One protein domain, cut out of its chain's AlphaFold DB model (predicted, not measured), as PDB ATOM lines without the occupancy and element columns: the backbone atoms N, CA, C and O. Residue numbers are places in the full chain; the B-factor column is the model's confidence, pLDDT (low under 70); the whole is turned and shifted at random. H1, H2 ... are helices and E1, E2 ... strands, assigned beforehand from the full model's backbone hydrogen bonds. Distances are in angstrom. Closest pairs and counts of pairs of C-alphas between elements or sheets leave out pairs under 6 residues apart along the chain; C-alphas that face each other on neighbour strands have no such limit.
ATOM      1  N   SER A   3      21.521 -57.714  50.972       97.31
ATOM      2  CA  SER A   3      21.505 -56.259  51.005       97.31
ATOM      3  C   SER A   3      22.895 -55.706  51.285       97.31
ATOM      4  O   SER A   3      23.731 -56.362  51.907       97.31
ATOM      5  N   VAL A   4      23.134 -54.487  50.816       97.75
ATOM      6  CA  VAL A   4      24.353 -53.721  51.077       97.75
ATOM      7  C   VAL A   4      23.976 -52.258  51.283       97.75
ATOM      8  O   VAL A   4      23.053 -51.764  50.638       97.75
ATOM      9  N   SER A   5      24.662 -51.580  52.202       97.88
ATOM     10  CA  SER A   5      24.420 -50.172  52.523       97.88
ATOM     11  C   SER A   5      25.661 -49.335  52.237       97.88
ATOM     12  O   SER A   5      26.785 -49.792  52.465       97.88
ATOM     13  N   PHE A   6      25.461 -48.114  51.742       97.56
ATOM     14  CA  PHE A   6      26.531 -47.160  51.452       97.56
ATOM     15  C   PHE A   6      26.337 -45.838  52.222       97.56
ATOM     16  O   PHE A   6      25.211 -45.347  52.313       97.56
ATOM     17  N   PRO A   7      27.412 -45.184  52.706       97.12
ATOM     18  CA  PRO A   7      28.813 -45.577  52.548       97.12
ATOM     19  C   PRO A   7      29.241 -46.756  53.436       97.12
ATOM     20  O   PRO A   7      28.778 -46.880  54.573       97.12
ATOM     21  N   ARG A   8      30.187 -47.580  52.971       96.69
ATOM     22  CA  ARG A   8      30.752 -48.697  53.751       96.69
ATOM     23  C   ARG A   8      31.868 -48.212  54.669       96.69
ATOM     24  O   ARG A   8      33.046 -48.518  54.484       96.69
ATOM     25  N   TYR A   9      31.478 -47.443  55.687       94.88
ATOM     26  CA  TYR A   9      32.359 -46.661  56.570       94.88
ATOM     27  C   TYR A   9      33.561 -47.400  57.185       94.88
ATOM     28  O   TYR A   9      34.518 -46.755  57.619       94.88
ATOM     29  N   HIS A  10      33.516 -48.729  57.261       94.31
ATOM     30  CA  HIS A  10      34.556 -49.545  57.887       94.31
ATOM     31  C   HIS A  10      35.194 -50.572  56.945       94.31
ATOM     32  O   HIS A  10      36.255 -51.103  57.284       94.31
ATOM     33  N   ASP A  11      34.631 -50.780  55.753       96.25
ATOM     34  CA  ASP A  11      35.034 -51.879  54.870       96.25
ATOM     35  C   ASP A  11      35.993 -51.413  53.770       96.25
ATOM     36  O   ASP A  11      36.979 -52.089  53.488       96.25
ATOM     37  N   THR A  12      35.761 -50.228  53.201       97.75
ATOM     38  CA  THR A  12      36.522 -49.687  52.061       97.75
ATOM     39  C   THR A  12      37.351 -48.469  52.474       97.75
ATOM     40  O   THR A  12      37.114 -47.847  53.518       97.75
ATOM     41  N   LEU A  13      38.355 -48.103  51.675       97.56
ATOM     42  CA  LEU A  13      39.105 -46.865  51.880       97.56
ATOM     43  C   LEU A  13      38.215 -45.643  51.621       97.56
ATOM     44  O   LEU A  13      38.180 -44.740  52.458       97.56
ATOM     45  N   GLY A  14      37.452 -45.634  50.526       97.06
ATOM     46  CA  GLY A  14      36.480 -44.585  50.212       97.06
ATOM     47  C   GLY A  14      35.455 -44.394  51.331       97.06
ATOM     48  O   GLY A  14      35.236 -43.272  51.784       97.06
ATOM     49  N   GLY A  15      34.910 -45.484  51.874       97.19
ATOM     50  CA  GLY A  15      33.978 -45.454  52.997       97.19
ATOM     51  C   GLY A  15      34.618 -44.904  54.273       97.19
ATOM     52  O   GLY A  15      34.020 -44.064  54.950       97.19
ATOM     53  N   LYS A  16      35.863 -45.286  54.583       97.19
ATOM     54  CA  LYS A  16      36.622 -44.707  55.711       97.19
ATOM     55  C   LYS A  16      36.876 -43.210  55.528       97.19
ATOM     56  O   LYS A  16      36.791 -42.463  56.501       97.19
ATOM     57  N   LEU A  17      37.138 -42.752  54.305       96.31
ATOM     58  CA  LEU A  17      37.267 -41.324  53.998       96.31
ATOM     59  C   LEU A  17      35.922 -40.594  54.118       96.31
ATOM     60  O   LEU A  17      35.877 -39.510  54.694       96.31
ATOM     61  N   CYS A  18      34.811 -41.199  53.687       95.19
ATOM     62  CA  CYS A  18      33.473 -40.673  53.966       95.19
ATOM     63  C   CYS A  18      33.227 -40.555  55.479       95.19
ATOM     64  O   CYS A  18      32.739 -39.527  55.943       95.19
ATOM     65  N   TYR A  19      33.610 -41.556  56.279       94.38
ATOM     66  CA  TYR A  19      33.507 -41.464  57.741       94.38
ATOM     67  C   TYR A  19      34.321 -40.283  58.278       94.38
ATOM     68  O   TYR A  19      33.843 -39.521  59.121       94.38
ATOM     69  N   GLU A  20      35.550 -40.132  57.787       94.25
ATOM     70  CA  GLU A  20      36.472 -39.083  58.199       94.25
ATOM     71  C   GLU A  20      35.875 -37.686  58.003       94.25
ATOM     72  O   GLU A  20      35.884 -36.881  58.937       94.25
ATOM     73  N   VAL A  21      35.303 -37.422  56.829       92.69
ATOM     74  CA  VAL A  21      34.801 -36.088  56.471       92.69
ATOM     75  C   VAL A  21      33.377 -35.805  56.966       92.69
ATOM     76  O   VAL A  21      33.014 -34.640  57.092       92.69
ATOM     77  N   LEU A  22      32.580 -36.835  57.287       89.50
ATOM     78  CA  LEU A  22      31.164 -36.679  57.677       89.50
ATOM     79  C   LEU A  22      30.897 -36.916  59.166       89.50
ATOM     80  O   LEU A  22      30.025 -36.271  59.747       89.50
ATOM     81  N   LYS A  23      31.605 -37.866  59.789       89.00
ATOM     82  CA  LYS A  23      31.251 -38.422  61.112       89.00
ATOM     83  C   LYS A  23      32.388 -38.406  62.130       89.00
ATOM     84  O   LYS A  23      32.156 -38.645  63.319       89.00
ATOM     85  N   SER A  24      33.628 -38.168  61.715       90.12
ATOM     86  CA  SER A  24      34.752 -38.120  62.650       90.12
ATOM     87  C   SER A  24      34.708 -36.866  63.534       90.12
ATOM     88  O   SER A  24      33.986 -35.908  63.268       90.12
ATOM     89  N   LYS A  25      35.550 -36.836  64.576       88.56
ATOM     90  CA  LYS A  25      35.768 -35.624  65.390       88.56
ATOM     91  C   LYS A  25      36.427 -34.481  64.603       88.56
ATOM     92  O   LYS A  25      36.515 -33.376  65.112       88.56
ATOM     93  N   ARG A  26      36.934 -34.766  63.401       88.69
ATOM     94  CA  ARG A  26      37.625 -33.824  62.519       88.69
ATOM     95  C   ARG A  26      36.745 -33.352  61.361       88.69
ATOM     96  O   ARG A  26      37.240 -32.603  60.531       88.69
ATOM     97  N   LYS A  27      35.466 -33.757  61.299       87.62
ATOM     98  CA  LYS A  27      34.543 -33.412  60.200       87.62
ATOM     99  C   LYS A  27      34.503 -31.905  59.893       87.62
ATOM    100  O   LYS A  27      34.480 -31.514  58.732       87.62
ATOM    101  N   GLU A  28      34.601 -31.073  60.929       86.19
ATOM    102  CA  GLU A  28      34.609 -29.606  60.828       86.19
ATOM    103  C   GLU A  28      35.816 -29.043  60.057       86.19
ATOM    104  O   GLU A  28      35.725 -27.953  59.504       86.19
ATOM    105  N   TYR A  29      36.930 -29.778  59.955       89.44
ATOM    106  CA  TYR A  29      38.109 -29.334  59.200       89.44
ATOM    107  C   TYR A  29      37.965 -29.478  57.686       89.44
ATOM    108  O   TYR A  29      38.762 -28.901  56.949       89.44
ATOM    109  N   TYR A  30      36.995 -30.262  57.218       88.06
ATOM    110  CA  TYR A  30      36.866 -30.585  55.798       88.06
ATOM    111  C   TYR A  30      35.788 -29.773  55.085       88.06
ATOM    112  O   TYR A  30      35.814 -29.725  53.859       88.06
ATOM    113  N   ASP A  31      34.835 -29.189  55.826       84.75
ATOM    114  CA  ASP A  31      33.663 -28.491  55.270       84.75
ATOM    115  C   ASP A  31      33.054 -29.240  54.064       84.75
ATOM    116  O   ASP A  31      32.821 -28.726  52.964       84.75
ATOM    117  N   PHE A  32      32.883 -30.552  54.243       88.31
ATOM    118  CA  PHE A  32      32.614 -31.452  53.126       88.31
ATOM    119  C   PHE A  32      31.239 -31.210  52.488       88.31
ATOM    120  O   PHE A  32      31.014 -31.471  51.303       88.31
ATOM    121  N   ILE A  33      30.304 -30.657  53.257       82.62
ATOM    122  CA  ILE A  33      28.969 -30.310  52.771       82.62
ATOM    123  C   ILE A  33      29.029 -29.130  51.808       82.62
ATOM    124  O   ILE A  33      28.374 -29.177  50.769       82.62
ATOM    125  N   SER A  34      29.888 -28.148  52.057       85.88
ATOM    126  CA  SER A  34      30.081 -27.008  51.156       85.88
ATOM    127  C   SER A  34      31.013 -27.326  49.981       85.88
ATOM    128  O   SER A  34      31.130 -26.538  49.043       85.88
ATOM    129  N   SER A  35      31.665 -28.494  49.993       89.88
ATOM    130  CA  SER A  35      32.553 -28.919  48.910       89.88
ATOM    131  C   SER A  35      31.823 -29.035  47.573       89.88
ATOM    132  O   SER A  35      30.654 -29.439  47.498       89.88
ATOM    133  N   GLN A  36      32.562 -28.724  46.503       93.62
ATOM    134  CA  GLN A  36      32.063 -28.748  45.132       93.62
ATOM    135  C   GLN A  36      31.450 -30.132  44.813       93.62
ATOM    136  O   GLN A  36      32.107 -31.148  45.064       93.62
ATOM    137  N   PRO A  37      30.225 -30.192  44.247       94.94
ATOM    138  CA  PRO A  37      29.465 -31.436  44.088       94.94
ATOM    139  C   PRO A  37      30.224 -32.592  43.427       94.94
ATOM    140  O   PRO A  37      30.236 -33.697  43.962       94.94
ATOM    141  N   LYS A  38      30.915 -32.343  42.305       95.31
ATOM    142  CA  LYS A  38      31.696 -33.367  41.592       95.31
ATOM    143  C   LYS A  38      32.842 -33.890  42.446       95.31
ATOM    144  O   LYS A  38      33.074 -35.089  42.432       95.31
ATOM    145  N   ILE A  39      33.540 -33.021  43.180       94.25
ATOM    146  CA  ILE A  39      34.664 -33.421  44.041       94.25
ATOM    147  C   ILE A  39      34.158 -34.264  45.212       94.25
ATOM    148  O   ILE A  39      34.675 -35.354  45.451       94.25
ATOM    149  N   ALA A  40      33.113 -33.800  45.904       93.94
ATOM    150  CA  ALA A  40      32.513 -34.532  47.017       93.94
ATOM    151  C   ALA A  40      31.990 -35.911  46.574       93.94
ATOM    152  O   ALA A  40      32.163 -36.903  47.284       93.94
ATOM    153  N   SER A  41      31.419 -36.006  45.369       96.75
ATOM    154  CA  SER A  41      30.962 -37.271  44.790       96.75
ATOM    155  C   SER A  41      32.047 -38.339  44.658       96.75
ATOM    156  O   SER A  41      31.702 -39.521  44.695       96.75
ATOM    157  N   LEU A  42      33.323 -37.965  44.495       96.69
ATOM    158  CA  LEU A  42      34.394 -38.926  44.211       96.69
ATOM    159  C   LEU A  42      34.672 -39.870  45.383       96.69
ATOM    160  O   LEU A  42      34.949 -41.039  45.139       96.69
ATOM    161  N   LEU A  43      34.553 -39.413  46.636       96.19
ATOM    162  CA  LEU A  43      34.749 -40.290  47.802       96.19
ATOM    163  C   LEU A  43      33.681 -41.389  47.859       96.19
ATOM    164  O   LEU A  43      33.994 -42.559  48.065       96.19
ATOM    165  N   TYR A  44      32.426 -41.018  47.596       97.69
ATOM    166  CA  TYR A  44      31.322 -41.972  47.530       97.69
ATOM    167  C   TYR A  44      31.446 -42.927  46.338       97.69
ATOM    168  O   TYR A  44      31.107 -44.102  46.452       97.69
ATOM    169  N   ALA A  45      31.907 -42.424  45.191       98.38
ATOM    170  CA  ALA A  45      32.120 -43.239  44.001       98.38
ATOM    171  C   ALA A  45      33.280 -44.230  44.198       98.38
ATOM    172  O   ALA A  45      33.174 -45.382  43.789       98.38
ATOM    173  N   MET A  46      34.349 -43.811  44.884       98.44
ATOM    174  CA  MET A  46      35.478 -44.667  45.258       98.44
ATOM    175  C   MET A  46      35.039 -45.815  46.175       98.44
ATOM    176  O   MET A  46      35.355 -46.966  45.893       98.44
ATOM    177  N   ASP A  47      34.245 -45.522  47.209       98.56
ATOM    178  CA  ASP A  47      33.676 -46.536  48.107       98.56
ATOM    179  C   ASP A  47      32.888 -47.622  47.348       98.56
ATOM    180  O   ASP A  47      33.086 -48.827  47.541       98.56
ATOM    181  N   ARG A  48      32.023 -47.206  46.416       98.56
ATOM    182  CA  ARG A  48      31.260 -48.146  45.587       98.56
ATOM    183  C   ARG A  48      32.143 -48.909  44.606       98.56
ATOM    184  O   ARG A  48      31.939 -50.110  44.451       98.56
ATOM    185  N   ALA A  49      33.125 -48.254  43.990       98.56
ATOM    186  CA  ALA A  49      34.063 -48.901  43.075       98.56
ATOM    187  C   ALA A  49      34.866 -50.013  43.769       98.56
ATOM    188  O   ALA A  49      34.979 -51.110  43.227       98.56
ATOM    189  N   GLU A  50      35.348 -49.772  44.994       98.50
ATOM    190  CA  GLU A  50      36.018 -50.789  45.822       98.50
ATOM    191  C   GLU A  50      35.096 -51.969  46.166       98.50
ATOM    192  O   GLU A  50      35.562 -53.088  46.355       98.50
ATOM    193  N   SER A  51      33.783 -51.738  46.209       98.44
ATOM    194  CA  SER A  51      32.775 -52.758  46.518       98.44
ATOM    195  C   SER A  51      32.279 -53.537  45.298       98.44
ATOM    196  O   SER A  51      31.380 -54.367  45.440       98.44
ATOM    197  N   LYS A  52      32.807 -53.280  44.095       98.31
ATOM    198  CA  LYS A  52      32.275 -53.850  42.851       98.31
ATOM    199  C   LYS A  52      32.246 -55.380  42.855       98.31
ATOM    200  O   LYS A  52      31.204 -55.956  42.555       98.31
ATOM    201  N   GLU A  53      33.357 -56.029  43.196       98.00
ATOM    202  CA  GLU A  53      33.441 -57.497  43.176       98.00
ATOM    203  C   GLU A  53      32.469 -58.128  44.183       98.00
ATOM    204  O   GLU A  53      31.793 -59.109  43.871       98.00
ATOM    205  N   ASP A  54      32.333 -57.531  45.371       98.00
ATOM    206  CA  ASP A  54      31.349 -57.948  46.372       98.00
ATOM    207  C   ASP A  54      29.921 -57.843  45.821       98.00
ATOM    208  O   ASP A  54      29.134 -58.780  45.961       98.00
ATOM    209  N   ILE A  55      29.590 -56.728  45.161       98.31
ATOM    210  CA  ILE A  55      28.279 -56.509  44.539       98.31
ATOM    211  C   ILE A  55      28.018 -57.553  43.446       98.31
ATOM    212  O   ILE A  55      26.957 -58.177  43.441       98.31
ATOM    213  N   GLU A  56      28.967 -57.776  42.535       98.25
ATOM    214  CA  GLU A  56      28.836 -58.762  41.454       98.25
ATOM    215  C   GLU A  56      28.634 -60.178  42.012       98.25
ATOM    216  O   GLU A  56      27.782 -60.933  41.533       98.25
ATOM    217  N   ASN A  57      29.349 -60.523  43.085       98.25
ATOM    218  CA  ASN A  57      29.165 -61.784  43.794       98.25
ATOM    219  C   ASN A  57      27.789 -61.881  44.464       98.25
ATOM    220  O   ASN A  57      27.162 -62.941  44.412       98.25
ATOM    221  N   MET A  58      27.290 -60.808  45.081       98.31
ATOM    222  CA  MET A  58      25.944 -60.797  45.663       98.31
ATOM    223  C   MET A  58      24.872 -60.990  44.592       98.31
ATOM    224  O   MET A  58      23.978 -61.807  44.805       98.31
ATOM    225  N   ILE A  59      24.992 -60.311  43.446       97.56
ATOM    226  CA  ILE A  59      24.080 -60.457  42.299       97.56
ATOM    227  C   ILE A  59      24.086 -61.900  41.791       97.56
ATOM    228  O   ILE A  59      23.032 -62.490  41.594       97.56
ATOM    229  N   LYS A  60      25.265 -62.509  41.625       98.00
ATOM    230  CA  LYS A  60      25.377 -63.887  41.121       98.00
ATOM    231  C   LYS A  60      24.724 -64.924  42.042       98.00
ATOM    232  O   LYS A  60      24.254 -65.952  41.562       98.00
ATOM    233  N   ASN A  61      24.744 -64.687  43.352       98.12
ATOM    234  CA  ASN A  61      24.350 -65.674  44.361       98.12
ATOM    235  C   ASN A  61      22.966 -65.416  44.982       98.12
ATOM    236  O   ASN A  61      22.588 -66.120  45.919       98.12
ATOM    237  N   ASN A  62      22.221 -64.409  44.523       97.94
ATOM    238  CA  ASN A  62      20.921 -64.051  45.092       97.94
ATOM    239  C   ASN A  62      19.923 -63.653  44.009       97.94
ATOM    240  O   ASN A  62      20.279 -62.953  43.073       97.94
ATOM    241  N   ASP A  63      18.648 -63.981  44.224       95.38
ATOM    242  CA  ASP A  63      17.564 -63.535  43.334       95.38
ATOM    243  C   ASP A  63      17.326 -62.017  43.409       95.38
ATOM    244  O   ASP A  63      16.932 -61.389  42.434       95.38
ATOM    245  N   TYR A  64      17.575 -61.428  44.584       94.88
ATOM    246  CA  TYR A  64      17.395 -60.003  44.856       94.88
ATOM    247  C   TYR A  64      18.579 -59.456  45.654       94.88
ATOM    248  O   TYR A  64      18.971 -60.044  46.673       94.88
ATOM    249  N   LEU A  65      19.092 -58.303  45.225       97.81
ATOM    250  CA  LEU A  65      20.042 -57.474  45.962       97.81
ATOM    251  C   LEU A  65      19.410 -56.107  46.237       97.81
ATOM    252  O   LEU A  65      19.025 -55.399  45.310       97.81
ATOM    253  N   ILE A  66      19.314 -55.737  47.512       97.94
ATOM    254  CA  ILE A  66      18.774 -54.444  47.940       97.94
ATOM    255  C   ILE A  66      19.924 -53.511  48.309       97.94
ATOM    256  O   ILE A  66      20.694 -53.794  49.228       97.94
ATOM    257  N   PHE A  67      20.001 -52.374  47.628       98.44
ATOM    258  CA  PHE A  67      20.910 -51.296  47.993       98.44
ATOM    259  C   PHE A  67      20.208 -50.320  48.941       98.44
ATOM    260  O   PHE A  67      19.289 -49.606  48.536       98.44
ATOM    261  N   ASP A  68      20.652 -50.262  50.192       97.56
ATOM    262  CA  ASP A  68      20.350 -49.133  51.070       97.56
ATOM    263  C   ASP A  68      21.318 -47.998  50.734       97.56
ATOM    264  O   ASP A  68      22.464 -47.969  51.182       97.56
ATOM    265  N   ARG A  69      20.835 -47.082  49.888       97.50
ATOM    266  CA  ARG A  69      21.629 -46.072  49.171       97.50
ATOM    267  C   ARG A  69      22.551 -46.691  48.121       97.50
ATOM    268  O   ARG A  69      23.103 -47.776  48.266       97.50
ATOM    269  N   TYR A  70      22.720 -45.965  47.024       98.38
ATOM    270  CA  TYR A  70      23.606 -46.340  45.923       98.38
ATOM    271  C   TYR A  70      24.025 -45.076  45.161       98.38
ATOM    272  O   TYR A  70      24.027 -43.980  45.724       98.38
ATOM    273  N   ILE A  71      24.344 -45.195  43.874       98.25
ATOM    274  CA  ILE A  71      24.695 -44.070  42.995       98.25
ATOM    275  C   ILE A  71      23.588 -42.997  42.987       98.25
ATOM    276  O   ILE A  71      23.880 -41.801  43.011       98.25
ATOM    277  N   SER A  72      22.316 -43.404  43.067       98.00
ATOM    278  CA  SER A  72      21.156 -42.503  43.162       98.00
ATOM    279  C   SER A  72      21.231 -41.529  44.343       98.00
ATOM    280  O   SER A  72      20.823 -40.375  44.217       98.00
ATOM    281  N   SER A  73      21.819 -41.926  45.475       97.56
ATOM    282  CA  SER A  73      22.015 -41.023  46.616       97.56
ATOM    283  C   SER A  73      23.017 -39.909  46.312       97.56
ATOM    284  O   SER A  73      22.872 -38.802  46.828       97.56
ATOM    285  N   ASN A  74      23.991 -40.161  45.431       96.94
ATOM    286  CA  ASN A  74      24.916 -39.141  44.940       96.94
ATOM    287  C   ASN A  74      24.162 -38.097  44.096       96.94
ATOM    288  O   ASN A  74      24.377 -36.899  44.260       96.94
ATOM    289  N   PHE A  75      23.209 -38.541  43.265       98.00
ATOM    290  CA  PHE A  75      22.372 -37.648  42.450       98.00
ATOM    291  C   PHE A  75      21.504 -36.750  43.332       98.00
ATOM    292  O   PHE A  75      21.465 -35.539  43.138       98.00
ATOM    293  N   ILE A  76      20.862 -37.334  44.345       97.75
ATOM    294  CA  ILE A  76      20.002 -36.616  45.291       97.75
ATOM    295  C   ILE A  76      20.811 -35.550  46.037       97.75
ATOM    296  O   ILE A  76      20.528 -34.359  45.918       97.75
ATOM    297  N   HIS A  77      21.850 -35.962  46.764       95.94
ATOM    298  CA  HIS A  77      22.563 -35.077  47.683       95.94
ATOM    299  C   HIS A  77      23.453 -34.056  46.975       95.94
ATOM    300  O   HIS A  77      23.444 -32.879  47.328       95.94
ATOM    301  N   GLN A  78      24.212 -34.473  45.959       97.12
ATOM    302  CA  GLN A  78      25.102 -33.550  45.249       97.12
ATOM    303  C   GLN A  78      24.336 -32.730  44.206       97.12
ATOM    304  O   GLN A  78      24.656 -31.562  44.002       97.12
ATOM    305  N   GLY A  79      23.271 -33.282  43.616       97.25
ATOM    306  CA  GLY A  79      22.354 -32.526  42.761       97.25
ATOM    307  C   GLY A  79      21.533 -31.483  43.521       97.25
ATOM    308  O   GLY A  79      21.240 -30.429  42.965       97.25
ATOM    309  N   GLY A  80      21.233 -31.717  44.806       96.38
ATOM    310  CA  GLY A  80      20.574 -30.737  45.677       96.38
ATOM    311  C   GLY A  80      21.418 -29.486  45.929       96.38
ATOM    312  O   GLY A  80      20.884 -28.407  46.158       96.38
ATOM    313  N   LYS A  81      22.744 -29.574  45.803       95.44
ATOM    314  CA  LYS A  81      23.629 -28.403  45.902       95.44
ATOM    315  C   LYS A  81      23.569 -27.490  44.669       95.44
ATOM    316  O   LYS A  81      24.182 -26.426  44.677       95.44
ATOM    317  N   ILE A  82      22.885 -27.904  43.600       96.44
ATOM    318  CA  ILE A  82      22.809 -27.180  42.330       96.44
ATOM    319  C   ILE A  82      21.364 -26.734  42.099       96.44
ATOM    320  O   ILE A  82      20.458 -27.559  41.981       96.44
ATOM    321  N   SER A  83      21.145 -25.423  42.017       94.75
ATOM    322  CA  SER A  83      19.823 -24.837  41.767       94.75
ATOM    323  C   SER A  83      19.400 -24.917  40.299       94.75
ATOM    324  O   SER A  83      18.223 -25.130  40.028       94.75
ATOM    325  N   ASP A  84      20.344 -24.775  39.368       97.38
ATOM    326  CA  ASP A  84      20.088 -24.850  37.929       97.38
ATOM    327  C   ASP A  84      19.915 -26.304  37.459       97.38
ATOM    328  O   ASP A  84      20.788 -27.153  37.650       97.38
ATOM    329  N   ASP A  85      18.781 -26.590  36.822       96.44
ATOM    330  CA  ASP A  85      18.423 -27.943  36.389       96.44
ATOM    331  C   ASP A  85      19.385 -28.512  35.340       96.44
ATOM    332  O   ASP A  85      19.664 -29.713  35.349       96.44
ATOM    333  N   LYS A  86      19.932 -27.669  34.458       97.44
ATOM    334  CA  LYS A  86      20.861 -28.111  33.414       97.44
ATOM    335  C   LYS A  86      22.218 -28.470  34.013       97.44
ATOM    336  O   LYS A  86      22.787 -29.502  33.664       97.44
ATOM    337  N   GLU A  87      22.723 -27.674  34.949       98.06
ATOM    338  CA  GLU A  87      23.946 -28.006  35.684       98.06
ATOM    339  C   GLU A  87      23.764 -29.235  36.587       98.06
ATOM    340  O   GLU A  87      24.682 -30.054  36.708       98.06
ATOM    341  N   ARG A  88      22.570 -29.431  37.164       98.06
ATOM    342  CA  ARG A  88      22.232 -30.660  37.898       98.06
ATOM    343  C   ARG A  88      22.273 -31.876  36.972       98.06
ATOM    344  O   ARG A  88      22.892 -32.884  37.312       98.06
ATOM    345  N   GLU A  89      21.673 -31.777  35.789       98.06
ATOM    346  CA  GLU A  89      21.704 -32.833  34.773       98.06
ATOM    347  C   GLU A  89      23.134 -33.122  34.285       98.06
ATOM    348  O   GLU A  89      23.509 -34.289  34.143       98.06
ATOM    349  N   ASN A  90      23.975 -32.094  34.124       98.25
ATOM    350  CA  ASN A  90      25.395 -32.252  33.790       98.25
ATOM    351  C   ASN A  90      26.161 -33.024  34.875       98.25
ATOM    352  O   ASN A  90      26.979 -33.893  34.559       98.25
ATOM    353  N   LEU A  91      25.919 -32.720  36.157       98.25
ATOM    354  CA  LEU A  91      26.499 -33.470  37.272       98.25
ATOM    355  C   LEU A  91      26.049 -34.931  37.224       98.25
ATOM    356  O   LEU A  91      26.889 -35.824  37.266       98.25
ATOM    357  N   ILE A  92      24.746 -35.187  37.118       98.06
ATOM    358  CA  ILE A  92      24.205 -36.552  37.144       98.06
ATOM    359  C   ILE A  92      24.691 -37.367  35.943       98.06
ATOM    360  O   ILE A  92      25.033 -38.539  36.100       98.06
ATOM    361  N   SER A  93      24.800 -36.753  34.765       98.19
ATOM    362  CA  SER A  93      25.376 -37.387  33.574       98.19
ATOM    363  C   SER A  93      26.840 -37.768  33.793       98.19
ATOM    364  O   SER A  93      27.240 -38.889  33.483       98.19
ATOM    365  N   PHE A  94      27.630 -36.872  34.394       98.44
ATOM    366  CA  PHE A  94      29.013 -37.161  34.775       98.44
ATOM    367  C   PHE A  94      29.105 -38.324  35.772       98.44
ATOM    368  O   PHE A  94      29.905 -39.232  35.568       98.44
ATOM    369  N   LEU A  95      28.274 -38.331  36.818       98.25
ATOM    370  CA  LEU A  95      28.272 -39.394  37.828       98.25
ATOM    371  C   LEU A  95      27.814 -40.734  37.249       98.25
ATOM    372  O   LEU A  95      28.391 -41.770  37.560       98.25
ATOM    373  N   SER A  96      26.817 -40.711  36.367       98.06
ATOM    374  CA  SER A  96      26.336 -41.906  35.672       98.06
ATOM    375  C   SER A  96      27.429 -42.502  34.789       98.06
ATOM    376  O   SER A  96      27.649 -43.709  34.823       98.06
ATOM    377  N   TYR A  97      28.141 -41.664  34.034       98.50
ATOM    378  CA  TYR A  97      29.280 -42.095  33.229       98.50
ATOM    379  C   TYR A  97      30.407 -42.658  34.101       98.50
ATOM    380  O   TYR A  97      30.858 -43.779  33.884       98.50
ATOM    381  N   LEU A  98      30.829 -41.917  35.127       98.50
ATOM    382  CA  LEU A  98      31.905 -42.336  36.021       98.50
ATOM    383  C   LEU A  98      31.603 -43.688  36.679       98.50
ATOM    384  O   LEU A  98      32.433 -44.588  36.680       98.50
ATOM    385  N   GLU A  99      30.415 -43.849  37.249       98.50
ATOM    386  CA  GLU A  99      30.143 -45.007  38.094       98.50
ATOM    387  C   GLU A  99      29.649 -46.215  37.284       98.50
ATOM    388  O   GLU A  99      30.133 -47.329  37.492       98.50
ATOM    389  N   TYR A 100      28.756 -46.020  36.309       98.38
ATOM    390  CA  TYR A 100      28.250 -47.132  35.495       98.38
ATOM    391  C   TYR A 100      29.158 -47.487  34.317       98.38
ATOM    392  O   TYR A 100      29.246 -48.657  33.955       98.38
ATOM    393  N   GLU A 101      29.824 -46.510  33.696       98.00
ATOM    394  CA  GLU A 101      30.602 -46.747  32.477       98.00
ATOM    395  C   GLU A 101      32.106 -46.852  32.743       98.00
ATOM    396  O   GLU A 101      32.727 -47.755  32.190       98.00
ATOM    397  N   GLU A 102      32.707 -46.020  33.593       98.25
ATOM    398  CA  GLU A 102      34.142 -46.140  33.914       98.25
ATOM    399  C   GLU A 102      34.387 -47.210  34.980       98.25
ATOM    400  O   GLU A 102      35.142 -48.156  34.760       98.25
ATOM    401  N   PHE A 103      33.695 -47.129  36.119       98.19
ATOM    402  CA  PHE A 103      33.840 -48.115  37.196       98.19
ATOM    403  C   PHE A 103      33.073 -49.412  36.934       98.19
ATOM    404  O   PHE A 103      33.322 -50.417  37.601       98.19
ATOM    405  N   LYS A 104      32.200 -49.431  35.917       98.31
ATOM    406  CA  LYS A 104      31.422 -50.613  35.513       98.31
ATOM    407  C   LYS A 104      30.591 -51.188  36.661       98.31
ATOM    408  O   LYS A 104      30.469 -52.405  36.785       98.31
ATOM    409  N   LEU A 105      30.045 -50.321  37.510       98.56
ATOM    410  CA  LEU A 105      29.084 -50.731  38.524       98.56
ATOM    411  C   LEU A 105      27.747 -51.101  37.861       98.56
ATOM    412  O   LEU A 105      27.356 -50.472  36.873       98.56
ATOM    413  N   PRO A 106      27.022 -52.104  38.380       97.69
ATOM    414  CA  PRO A 106      25.745 -52.507  37.806       97.69
ATOM    415  C   PRO A 106      24.696 -51.402  37.972       97.69
ATOM    416  O   PRO A 106      24.613 -50.756  39.022       97.69
ATOM    417  N   LYS A 107      23.882 -51.199  36.929       97.56
ATOM    418  CA  LYS A 107      22.699 -50.329  36.975       97.56
ATOM    419  C   LYS A 107      21.582 -51.056  37.737       97.56
ATOM    420  O   LYS A 107      21.359 -52.229  37.452       97.56
ATOM    421  N   PRO A 108      20.898 -50.402  38.693       96.94
ATOM    422  CA  PRO A 108      19.774 -51.020  39.384       96.94
ATOM    423  C   PRO A 108      18.588 -51.182  38.425       96.94
ATOM    424  O   PRO A 108      18.289 -50.260  37.666       96.94
ATOM    425  N   ASP A 109      17.883 -52.311  38.503       96.94
ATOM    426  CA  ASP A 109      16.666 -52.542  37.711       96.94
ATOM    427  C   ASP A 109      15.536 -51.584  38.113       96.94
ATOM    428  O   ASP A 109      14.753 -51.134  37.280       96.94
ATOM    429  N   ILE A 110      15.456 -51.262  39.409       97.00
ATOM    430  CA  ILE A 110      14.412 -50.423  39.999       97.00
ATOM    431  C   ILE A 110      15.040 -49.505  41.048       97.00
ATOM    432  O   ILE A 110      15.874 -49.926  41.849       97.00
ATOM    433  N   THR A 111      14.621 -48.237  41.068       98.25
ATOM    434  CA  THR A 111      14.997 -47.271  42.110       98.25
ATOM    435  C   THR A 111      13.752 -46.758  42.821       98.25
ATOM    436  O   THR A 111      12.840 -46.228  42.185       98.25
ATOM    437  N   PHE A 112      13.738 -46.882  44.149       98.38
ATOM    438  CA  PHE A 112      12.701 -46.328  45.013       98.38
ATOM    439  C   PHE A 112      13.212 -45.071  45.716       98.38
ATOM    440  O   PHE A 112      14.256 -45.101  46.368       98.38
ATOM    441  N   PHE A 113      12.460 -43.976  45.622       98.31
ATOM    442  CA  PHE A 113      12.707 -42.764  46.397       98.31
ATOM    443  C   PHE A 113      11.702 -42.683  47.547       98.31
ATOM    444  O   PHE A 113      10.510 -42.445  47.335       98.31
ATOM    445  N   LEU A 114      12.180 -42.913  48.771       97.44
ATOM    446  CA  LEU A 114      11.365 -42.838  49.982       97.44
ATOM    447  C   LEU A 114      11.201 -41.371  50.387       97.44
ATOM    448  O   LEU A 114      12.079 -40.782  51.013       97.44
ATOM    449  N   TYR A 115      10.083 -40.773  49.987       96.94
ATOM    450  CA  TYR A 115       9.811 -39.361  50.222       96.94
ATOM    451  C   TYR A 115       9.234 -39.131  51.617       96.94
ATOM    452  O   TYR A 115       8.256 -39.771  52.017       96.94
ATOM    453  N   LEU A 116       9.785 -38.138  52.309       94.94
ATOM    454  CA  LEU A 116       9.264 -37.616  53.562       94.94
ATOM    455  C   LEU A 116       9.391 -36.081  53.564       94.94
ATOM    456  O   LEU A 116      10.449 -35.581  53.166       94.94
ATOM    457  N   PRO A 117       8.375 -35.331  54.037       94.44
ATOM    458  CA  PRO A 117       8.498 -33.888  54.219       94.44
ATOM    459  C   PRO A 117       9.700 -33.528  55.101       94.44
ATOM    460  O   PRO A 117       9.988 -34.215  56.090       94.44
ATOM    461  N   THR A 118      10.403 -32.454  54.739       93.50
ATOM    462  CA  THR A 118      11.663 -32.039  55.372       93.50
ATOM    463  C   THR A 118      11.496 -31.801  56.871       93.50
ATOM    464  O   THR A 118      12.340 -32.212  57.663       93.50
ATOM    465  N   GLU A 119      10.379 -31.208  57.282       92.25
ATOM    466  CA  GLU A 119      10.069 -30.886  58.676       92.25
ATOM    467  C   GLU A 119       9.967 -32.157  59.524       92.25
ATOM    468  O   GLU A 119      10.457 -32.216  60.653       92.25
ATOM    469  N   ILE A 120       9.374 -33.209  58.958       93.75
ATOM    470  CA  ILE A 120       9.235 -34.499  59.632       93.75
ATOM    471  C   ILE A 120      10.586 -35.220  59.681       93.75
ATOM    472  O   ILE A 120      10.930 -35.810  60.704       93.75
ATOM    473  N   ALA A 121      11.384 -35.144  58.612       90.81
ATOM    474  CA  ALA A 121      12.740 -35.692  58.603       90.81
ATOM    475  C   ALA A 121      13.626 -35.040  59.681       90.81
ATOM    476  O   ALA A 121      14.335 -35.745  60.399       90.81
ATOM    477  N   MET A 122      13.541 -33.714  59.831       89.50
ATOM    478  CA  MET A 122      14.242 -32.957  60.874       89.50
ATOM    479  C   MET A 122      13.784 -33.360  62.277       89.50
ATOM    480  O   MET A 122      14.615 -33.653  63.135       89.50
ATOM    481  N   LYS A 123      12.469 -33.459  62.499       90.06
ATOM    482  CA  LYS A 123      11.918 -33.891  63.790       90.06
ATOM    483  C   LYS A 123      12.414 -35.283  64.190       90.06
ATOM    484  O   LYS A 123      12.843 -35.481  65.324       90.06
ATOM    485  N   ASN A 124      12.412 -36.240  63.261       88.75
ATOM    486  CA  ASN A 124      12.887 -37.600  63.530       88.75
ATOM    487  C   ASN A 124      14.349 -37.634  63.988       88.75
ATOM    488  O   ASN A 124      14.717 -38.455  64.828       88.75
ATOM    489  N   LYS A 125      15.183 -36.753  63.435       83.19
ATOM    490  CA  LYS A 125      16.597 -36.636  63.803       83.19
ATOM    491  C   LYS A 125      16.773 -36.048  65.194       83.19
ATOM    492  O   LYS A 125      17.537 -36.584  65.991       83.19
ATOM    493  N   GLU A 126      16.016 -35.003  65.514       85.06
ATOM    494  CA  GLU A 126      16.015 -34.430  66.859       85.06
ATOM    495  C   GLU A 126      15.592 -35.467  67.912       85.06
ATOM    496  O   GLU A 126      16.249 -35.607  68.943       85.06
ATOM    497  N   GLU A 127      14.558 -36.262  67.629       86.50
ATOM    498  CA  GLU A 127      14.136 -37.351  68.514       86.50
ATOM    499  C   GLU A 127      15.201 -38.446  68.665       86.50
ATOM    500  O   GLU A 127      15.345 -39.008  69.752       86.50
ATOM    501  N   GLN A 128      15.952 -38.764  67.606       81.81
ATOM    502  CA  GLN A 128      17.079 -39.700  67.695       81.81
ATOM    503  C   GLN A 128      18.189 -39.148  68.592       81.81
ATOM    504  O   GLN A 128      18.666 -39.869  69.466       81.81
ATOM    505  N   ARG A 129      18.531 -37.863  68.451       76.88
ATOM    506  CA  ARG A 129      19.524 -37.185  69.300       76.88
ATOM    507  C   ARG A 129      19.152 -37.242  70.781       76.88
ATOM    508  O   ARG A 129      20.016 -37.457  71.619       76.88
ATOM    509  N   LEU A 130      17.870 -37.068  71.102       80.75
ATOM    510  CA  LEU A 130      17.379 -37.150  72.481       80.75
ATOM    511  C   LEU A 130      17.453 -38.568  73.067       80.75
ATOM    512  O   LEU A 130      17.480 -38.720  74.285       80.75
ATOM    513  N   LYS A 131      17.450 -39.605  72.220       81.88
ATOM    514  CA  LYS A 131      17.505 -41.011  72.650       81.88
ATOM    515  C   LYS A 131      18.931 -41.507  72.865       81.88
ATOM    516  O   LYS A 131      19.130 -42.360  73.726       81.88
ATOM    517  N   ASP A 132      19.899 -40.999  72.103       74.19
ATOM    518  CA  ASP A 132      21.312 -41.338  72.268       74.19
ATOM    519  C   ASP A 132      22.217 -40.196  71.778       74.19
ATOM    520  O   ASP A 132      22.361 -39.947  70.579       74.19
ATOM    521  N   GLU A 133      22.878 -39.532  72.729       64.50
ATOM    522  CA  GLU A 133      23.832 -38.448  72.466       64.50
ATOM    523  C   GLU A 133      25.078 -38.918  71.690       64.50
ATOM    524  O   GLU A 133      25.807 -38.098  71.130       64.50
ATOM    525  N   ASN A 134      25.336 -40.231  71.618       67.19
ATOM    526  CA  ASN A 134      26.455 -40.790  70.858       67.19
ATOM    527  C   ASN A 134      26.150 -40.962  69.365       67.19
ATOM    528  O   ASN A 134      27.071 -41.282  68.599       67.19
ATOM    529  N   ILE A 135      24.903 -40.750  68.925       65.81
ATOM    530  CA  ILE A 135      24.554 -40.784  67.503       65.81
ATOM    531  C   ILE A 135      25.262 -39.622  66.805       65.81
ATOM    532  O   ILE A 135      24.876 -38.457  66.892       65.81
ATOM    533  N   LYS A 136      26.334 -39.953  66.081       65.12
ATOM    534  CA  LYS A 136      27.074 -38.985  65.272       65.12
ATOM    535  C   LYS A 136      26.316 -38.708  63.985       65.12
ATOM    536  O   LYS A 136      26.373 -39.501  63.041       65.12
ATOM    537  N   MET A 137      25.646 -37.565  63.963       64.19
ATOM    538  CA  MET A 137      24.985 -37.068  62.769       64.19
ATOM    539  C   MET A 137      26.001 -36.687  61.696       64.19
ATOM    540  O   MET A 137      27.088 -36.158  61.977       64.19
ATOM    541  N   ASP A 138      25.624 -37.010  60.465       66.62
ATOM    542  CA  ASP A 138      26.327 -36.589  59.268       66.62
ATOM    543  C   ASP A 138      26.285 -35.054  59.173       66.62
ATOM    544  O   ASP A 138      25.260 -34.440  59.462       66.62
ATOM    545  N   ALA A 139      27.400 -34.427  58.796       63.88
ATOM    546  CA  ALA A 139      27.537 -32.974  58.714       63.88
ATOM    547  C   ALA A 139      26.446 -32.285  57.870       63.88
ATOM    548  O   ALA A 139      26.130 -31.129  58.134       63.88
ATOM    549  N   GLY A 140      25.872 -32.961  56.868       61.53
ATOM    550  CA  GLY A 140      24.824 -32.371  56.019       61.53
ATOM    551  C   GLY A 140      23.426 -32.492  56.608       61.53
ATOM    552  O   GLY A 140      22.501 -31.804  56.195       61.53
ATOM    553  N   GLU A 141      23.244 -33.391  57.566       66.56
ATOM    554  CA  GLU A 141      21.925 -33.814  58.004       66.56
ATOM    555  C   GLU A 141      21.271 -32.890  59.039       66.56
ATOM    556  O   GLU A 141      20.080 -33.078  59.294       66.56
ATOM    557  N   ASP A 142      21.999 -31.895  59.553       72.50
ATOM    558  CA  ASP A 142      21.510 -30.865  60.483       72.50
ATOM    559  C   ASP A 142      21.076 -29.563  59.779       72.50
ATOM    560  O   ASP A 142      20.519 -28.668  60.417       72.50
ATOM    561  N   ASP A 143      21.310 -29.446  58.468       84.00
ATOM    562  CA  ASP A 143      20.947 -28.266  57.684       84.00
ATOM    563  C   ASP A 143      19.578 -28.470  56.995       84.00
ATOM    564  O   ASP A 143      19.458 -29.278  56.062       84.00
ATOM    565  N   PRO A 144      18.522 -27.742  57.414       87.62
ATOM    566  CA  PRO A 144      17.195 -27.876  56.821       87.62
ATOM    567  C   PRO A 144      17.168 -27.477  55.340       87.62
ATOM    568  O   PRO A 144      16.429 -28.089  54.570       87.62
ATOM    569  N   VAL A 145      17.993 -26.512  54.918       91.44
ATOM    570  CA  VAL A 145      18.086 -26.082  53.515       91.44
ATOM    571  C   VAL A 145      18.726 -27.184  52.680       91.44
ATOM    572  O   VAL A 145      18.235 -27.510  51.598       91.44
ATOM    573  N   TYR A 146      19.785 -27.815  53.191       90.81
ATOM    574  CA  TYR A 146      20.404 -28.962  52.530       90.81
ATOM    575  C   TYR A 146      19.422 -30.128  52.354       90.81
ATOM    576  O   TYR A 146      19.361 -30.730  51.275       90.81
ATOM    577  N   LEU A 147      18.633 -30.448  53.384       91.38
ATOM    578  CA  LEU A 147      17.634 -31.517  53.303       91.38
ATOM    579  C   LEU A 147      16.495 -31.178  52.348       91.38
ATOM    580  O   LEU A 147      16.112 -32.028  51.545       91.38
ATOM    581  N   GLU A 148      15.987 -29.951  52.389       95.19
ATOM    582  CA  GLU A 148      14.948 -29.497  51.469       95.19
ATOM    583  C   GLU A 148      15.429 -29.574  50.017       95.19
ATOM    584  O   GLU A 148      14.737 -30.106  49.147       95.19
ATOM    585  N   ASN A 149      16.650 -29.112  49.754       95.94
ATOM    586  CA  ASN A 149      17.240 -29.166  48.424       95.94
ATOM    587  C   ASN A 149      17.537 -30.601  47.968       95.94
ATOM    588  O   ASN A 149      17.330 -30.930  46.799       95.94
ATOM    589  N   SER A 150      17.966 -31.477  48.881       95.50
ATOM    590  CA  SER A 150      18.106 -32.912  48.605       95.50
ATOM    591  C   SER A 150      16.752 -33.525  48.229       95.50
ATOM    592  O   SER A 150      16.658 -34.227  47.226       95.50
ATOM    593  N   ASN A 151      15.683 -33.208  48.966       96.31
ATOM    594  CA  ASN A 151      14.322 -33.654  48.653       96.31
ATOM    595  C   ASN A 151      13.865 -33.173  47.268       96.31
ATOM    596  O   ASN A 151      13.378 -33.979  46.477       96.31
ATOM    597  N   LYS A 152      14.079 -31.892  46.939       97.50
ATOM    598  CA  LYS A 152      13.777 -31.332  45.608       97.50
ATOM    599  C   LYS A 152      14.550 -32.046  44.499       97.50
ATOM    600  O   LYS A 152      13.960 -32.410  43.489       97.50
ATOM    601  N   SER A 153      15.842 -32.304  44.704       98.06
ATOM    602  CA  SER A 153      16.671 -33.065  43.759       98.06
ATOM    603  C   SER A 153      16.170 -34.503  43.575       98.06
ATOM    604  O   SER A 153      16.120 -35.006  42.453       98.06
ATOM    605  N   GLY A 154      15.738 -35.161  44.655       98.00
ATOM    606  CA  GLY A 154      15.133 -36.492  44.597       98.00
ATOM    607  C   GLY A 154      13.826 -36.521  43.810       98.00
ATOM    608  O   GLY A 154      13.680 -37.359  42.922       98.00
ATOM    609  N   LEU A 155      12.917 -35.577  44.061       98.06
ATOM    610  CA  LEU A 155      11.673 -35.434  43.293       98.06
ATOM    611  C   LEU A 155      11.946 -35.123  41.816       98.06
ATOM    612  O   LEU A 155      11.338 -35.726  40.937       98.06
ATOM    613  N   TRP A 156      12.930 -34.270  41.530       98.31
ATOM    614  CA  TRP A 156      13.377 -34.016  40.161       98.31
ATOM    615  C   TRP A 156      13.881 -35.300  39.480       98.31
ATOM    616  O   TRP A 156      13.553 -35.561  38.326       98.31
ATOM    617  N   CYS A 157      14.628 -36.153  40.193       98.12
ATOM    618  CA  CYS A 157      15.082 -37.444  39.664       98.12
ATOM    619  C   CYS A 157      13.923 -38.429  39.430       98.12
ATOM    620  O   CYS A 157      13.970 -39.185  38.461       98.12
ATOM    621  N   VAL A 158      12.888 -38.416  40.280       98.25
ATOM    622  CA  VAL A 158      11.649 -39.192  40.076       98.25
ATOM    623  C   VAL A 158      11.006 -38.811  38.747       98.25
ATOM    624  O   VAL A 158      10.747 -39.689  37.927       98.25
ATOM    625  N   GLU A 159      10.812 -37.515  38.500       97.62
ATOM    626  CA  GLU A 159      10.204 -37.023  37.260       97.62
ATOM    627  C   GLU A 159      11.084 -37.291  36.030       97.62
ATOM    628  O   GLU A 159      10.590 -37.739  34.995       97.62
ATOM    629  N   LYS A 160      12.395 -37.050  36.139       97.25
ATOM    630  CA  LYS A 160      13.335 -37.134  35.011       97.25
ATOM    631  C   LYS A 160      13.685 -38.569  34.614       97.25
ATOM    632  O   LYS A 160      13.801 -38.855  33.424       97.25
ATOM    633  N   TYR A 161      13.902 -39.448  35.591       95.94
ATOM    634  CA  TYR A 161      14.422 -40.804  35.373       95.94
ATOM    635  C   TYR A 161      13.397 -41.905  35.652       95.94
ATOM    636  O   TYR A 161      13.736 -43.084  35.558       95.94
ATOM    637  N   GLY A 162      12.158 -41.546  35.997       96.06
ATOM    638  CA  GLY A 162      11.080 -42.509  36.217       96.06
ATOM    639  C   GLY A 162      11.272 -43.374  37.463       96.06
ATOM    640  O   GLY A 162      10.830 -44.519  37.482       96.06
ATOM    641  N   TRP A 163      11.954 -42.867  38.497       98.00
ATOM    642  CA  TRP A 163      12.057 -43.587  39.770       98.00
ATOM    643  C   TRP A 163      10.688 -43.701  40.443       98.00
ATOM    644  O   TRP A 163       9.818 -42.849  40.275       98.00
ATOM    645  N   HIS A 164      10.498 -44.725  41.272       98.06
ATOM    646  CA  HIS A 164       9.253 -44.892  42.011       98.06
ATOM    647  C   HIS A 164       9.299 -44.111  43.320       98.06
ATOM    648  O   HIS A 164       9.979 -44.498  44.272       98.06
ATOM    649  N   GLN A 165       8.542 -43.018  43.395       97.56
ATOM    650  CA  GLN A 165       8.338 -42.315  44.657       97.56
ATOM    651  C   GLN A 165       7.411 -43.118  45.575       97.56
ATOM    652  O   GLN A 165       6.267 -43.419  45.228       97.56
ATOM    653  N   ILE A 166       7.870 -43.382  46.796       97.69
ATOM    654  CA  ILE A 166       7.053 -43.933  47.875       97.69
ATOM    655  C   ILE A 166       6.853 -42.831  48.913       97.69
ATOM    656  O   ILE A 166       7.776 -42.480  49.639       97.69
ATOM    657  N   ASN A 167       5.647 -42.260  48.982       95.81
ATOM    658  CA  ASN A 167       5.326 -41.267  50.008       95.81
ATOM    659  C   ASN A 167       5.204 -41.949  51.385       95.81
ATOM    660  O   ASN A 167       4.231 -42.673  51.641       95.81
ATOM    661  N   CYS A 168       6.162 -41.685  52.271       96.94
ATOM    662  CA  CYS A 168       6.249 -42.213  53.632       96.94
ATOM    663  C   CYS A 168       5.457 -41.392  54.662       96.94
ATOM    664  O   CYS A 168       5.432 -41.760  55.834       96.94
ATOM    665  N   PHE A 169       4.768 -40.321  54.260       96.44
ATOM    666  CA  PHE A 169       3.899 -39.524  55.130       96.44
ATOM    667  C   PHE A 169       2.432 -39.647  54.704       96.44
ATOM    668  O   PHE A 169       2.112 -39.676  53.518       96.44
ATOM    669  N   ASP A 170       1.528 -39.862  55.652       93.62
ATOM    670  CA  ASP A 170       0.081 -39.864  55.430       93.62
ATOM    671  C   ASP A 170      -0.462 -38.469  55.754       93.62
ATOM    672  O   ASP A 170      -0.644 -38.127  56.922       93.62
ATOM    673  N   ASP A 171      -0.720 -37.671  54.714       89.06
ATOM    674  CA  ASP A 171      -1.224 -36.300  54.842       89.06
ATOM    675  C   ASP A 171      -2.620 -36.236  55.478       89.06
ATOM    676  O   ASP A 171      -2.967 -35.252  56.127       89.06
ATOM    677  N   THR A 172      -3.435 -37.286  55.342       92.12
ATOM    678  CA  THR A 172      -4.775 -37.322  55.946       92.12
ATOM    679  C   THR A 172      -4.692 -37.596  57.441       92.12
ATOM    680  O   THR A 172      -5.378 -36.954  58.233       92.12
ATOM    681  N   LYS A 173      -3.842 -38.544  57.843       92.75
ATOM    682  CA  LYS A 173      -3.649 -38.911  59.255       92.75
ATOM    683  C   LYS A 173      -2.593 -38.061  59.963       92.75
ATOM    684  O   LYS A 173      -2.405 -38.244  61.163       92.75
ATOM    685  N   GLN A 174      -1.904 -37.178  59.237       92.69
ATOM    686  CA  GLN A 174      -0.809 -36.338  59.733       92.69
ATOM    687  C   GLN A 174       0.254 -37.155  60.485       92.69
ATOM    688  O   GLN A 174       0.726 -36.775  61.556       92.69
ATOM    689  N   LYS A 175       0.611 -38.324  59.937       94.69
ATOM    690  CA  LYS A 175       1.562 -39.250  60.565       94.69
ATOM    691  C   LYS A 175       2.484 -39.900  59.545       94.69
ATOM    692  O   LYS A 175       2.120 -40.090  58.386       94.69
ATOM    693  N   GLN A 176       3.660 -40.315  60.002       96.00
ATOM    694  CA  GLN A 176       4.515 -41.190  59.209       96.00
ATOM    695  C   GLN A 176       3.876 -42.565  59.043       96.00
ATOM    696  O   GLN A 176       3.220 -43.078  59.955       96.00
ATOM    697  N   LYS A 177       4.081 -43.147  57.866       96.44
ATOM    698  CA  LYS A 177       3.726 -44.532  57.590       96.44
ATOM    699  C   LYS A 177       4.677 -45.466  58.325       96.44
ATOM    700  O   LYS A 177       5.860 -45.155  58.470       96.44
ATOM    701  N   THR A 178       4.167 -46.604  58.781       96.12
ATOM    702  CA  THR A 178       5.014 -47.642  59.378       96.12
ATOM    703  C   THR A 178       5.875 -48.316  58.301       96.12
ATOM    704  O   THR A 178       5.541 -48.245  57.112       96.12
ATOM    705  N   PRO A 179       6.976 -48.991  58.676       95.50
ATOM    706  CA  PRO A 179       7.761 -49.784  57.733       95.50
ATOM    707  C   PRO A 179       6.917 -50.794  56.945       95.50
ATOM    708  O   PRO A 179       7.153 -50.979  55.756       95.50
ATOM    709  N   GLU A 180       5.895 -51.389  57.563       97.19
ATOM    710  CA  GLU A 180       4.978 -52.335  56.918       97.19
ATOM    711  C   GLU A 180       4.105 -51.647  55.859       97.19
ATOM    712  O   GLU A 180       3.983 -52.152  54.745       97.19
ATOM    713  N   GLU A 181       3.550 -50.467  56.162       96.50
ATOM    714  CA  GLU A 181       2.770 -49.669  55.199       96.50
ATOM    715  C   GLU A 181       3.635 -49.210  54.006       96.50
ATOM    716  O   GLU A 181       3.151 -49.109  52.874       96.50
ATOM    717  N   VAL A 182       4.918 -48.912  54.241       97.00
ATOM    718  CA  VAL A 182       5.887 -48.571  53.185       97.00
ATOM    719  C   VAL A 182       6.245 -49.809  52.358       97.00
ATOM    720  O   VAL A 182       6.226 -49.739  51.129       97.00
ATOM    721  N   LEU A 183       6.514 -50.944  53.007       95.62
ATOM    722  CA  LEU A 183       6.827 -52.210  52.345       95.62
ATOM    723  C   LEU A 183       5.678 -52.675  51.446       95.62
ATOM    724  O   LEU A 183       5.920 -53.044  50.302       95.62
ATOM    725  N   GLU A 184       4.429 -52.585  51.909       95.81
ATOM    726  CA  GLU A 184       3.249 -52.926  51.103       95.81
ATOM    727  C   GLU A 184       3.200 -52.113  49.798       95.81
ATOM    728  O   GLU A 184       2.859 -52.633  48.735       95.81
ATOM    729  N   LYS A 185       3.573 -50.828  49.845       95.88
ATOM    730  CA  LYS A 185       3.641 -49.978  48.647       95.88
ATOM    731  C   LYS A 185       4.763 -50.392  47.701       95.88
ATOM    732  O   LYS A 185       4.553 -50.357  46.492       95.88
ATOM    733  N   ILE A 186       5.922 -50.769  48.235       96.06
ATOM    734  CA  ILE A 186       7.053 -51.259  47.437       96.06
ATOM    735  C   ILE A 186       6.674 -52.570  46.739       96.06
ATOM    736  O   ILE A 186       6.846 -52.680  45.528       96.06
ATOM    737  N   LEU A 187       6.086 -53.529  47.460       94.88
ATOM    738  CA  LEU A 187       5.669 -54.819  46.896       94.88
ATOM    739  C   LEU A 187       4.644 -54.658  45.764       94.88
ATOM    740  O   LEU A 187       4.791 -55.278  44.715       94.88
ATOM    741  N   LYS A 188       3.693 -53.721  45.905       94.81
ATOM    742  CA  LYS A 188       2.745 -53.378  44.828       94.81
ATOM    743  C   LYS A 188       3.430 -52.899  43.549       94.81
ATOM    744  O   LYS A 188       2.942 -53.199  42.465       94.81
ATOM    745  N   VAL A 189       4.532 -52.155  43.658       93.69
ATOM    746  CA  VAL A 189       5.319 -51.729  42.488       93.69
ATOM    747  C   VAL A 189       6.050 -52.913  41.860       93.69
ATOM    748  O   VAL A 189       6.118 -53.005  40.639       93.69
ATOM    749  N   LEU A 190       6.552 -53.836  42.683       90.69
ATOM    750  CA  LEU A 190       7.218 -55.057  42.224       90.69
ATOM    751  C   LEU A 190       6.250 -56.094  41.623       90.69
ATOM    752  O   LEU A 190       6.710 -57.109  41.110       90.69
ATOM    753  N   ALA A 191       4.934 -55.836  41.662       79.75
ATOM    754  CA  ALA A 191       3.877 -56.768  41.265       79.75
ATOM    755  C   ALA A 191       3.946 -58.127  41.999       79.75
ATOM    756  O   ALA A 191       3.602 -59.162  41.425       79.75
TER     757      ALA A 191
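What this domain is: This is residues 3 to 191 of the 192 residues of the protein "Thymidylate kinase" of bioreactor metagenome (UniProt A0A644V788). Look for a rounded body in two unequal parts joined where H4 crosses H7: one part holds the bundle H2, H4 and H5, with H1 packed on H2, and the other has the two-stranded sheet E3 E4 between H7 and H8. A second small sheet, E1 E2, stands separately, with H3 beside E2, and H6 meets H7 with one end. The 189 printed residues run E1 H1 H2 H3 E2 H4 H5 E3 H6 H7 E4 H8; both sheets are parallel, and the class is mostly helix. The whole is compact, with a radius of gyration of the C-alphas of 16.8 A and spans of 46 by 44 by 36 A.

Where its parts are: Find C-alpha 112 at (12.701, -46.328, 45.013), where E3, residues 112 to 115, begins; its neighbour E4 is residues 164 to 167. H7, residues 144 to 161, runs 25.2 A, H6, residues 118 to 131, 20.3 A, and H8 is residues 179 to 189. E1, residues 3 to 5, begins at C-alpha 3 (21.505, -56.259, 51.005), and E2 is residues 65 to 68. H1 is residues 13 to 22, H2 residues 37 to 50 with 20.5 A, H3 residues 52 to 61, H4 residues 71 to 80, and H5 residues 85 to 102 with 24.2 A.

How they stand to each other: Begin at E3 and E4, where N 113 and O 164 are 2.9 A apart, within hydrogen-bond range. E3, H6, H7 and E4 form a strand-helix-strand unit, parallel neighbour strands joined through helices, with a right-handed crossover. The closest C-alphas of E3 and H7, Phe 113 and Gly 154, are 7.0 A apart; those of E4 and H8, Ile 166 and Lys 185, also 7.0 A. H7 touches H4 at a steep tilt of 56 degrees, closest at C-alphas Ser 150 and Gly 80, 4.4 A. H4 and H5 form a helical hairpin, closest at C-alphas Gly 79 and Arg 88, 5.2 A; with H2 they make an up-and-down bundle, each helix running against the one before. H1 and H2, another helical hairpin, touch at C-alphas Gly 14 and Asp 47, 4.0 A. In the other strand-helix-strand unit, E1, H1 H2 H3, E2, N 4 and O 66 are 3.0 A apart. Every O i to N i+4 pair is within range in H1, H3, H4, H5, H6 and H7; H2 has 7 of 10 and H8 6 of 7.

The domain as a whole: The farthest C-alphas, Tyr 29 and Ala 191, are 47.4 A apart. The printed part has no cut; the links H1 to H2, H6 to H7 and E4 to H8 are long. Look at residues 133 to 141 for pLDDT under 70.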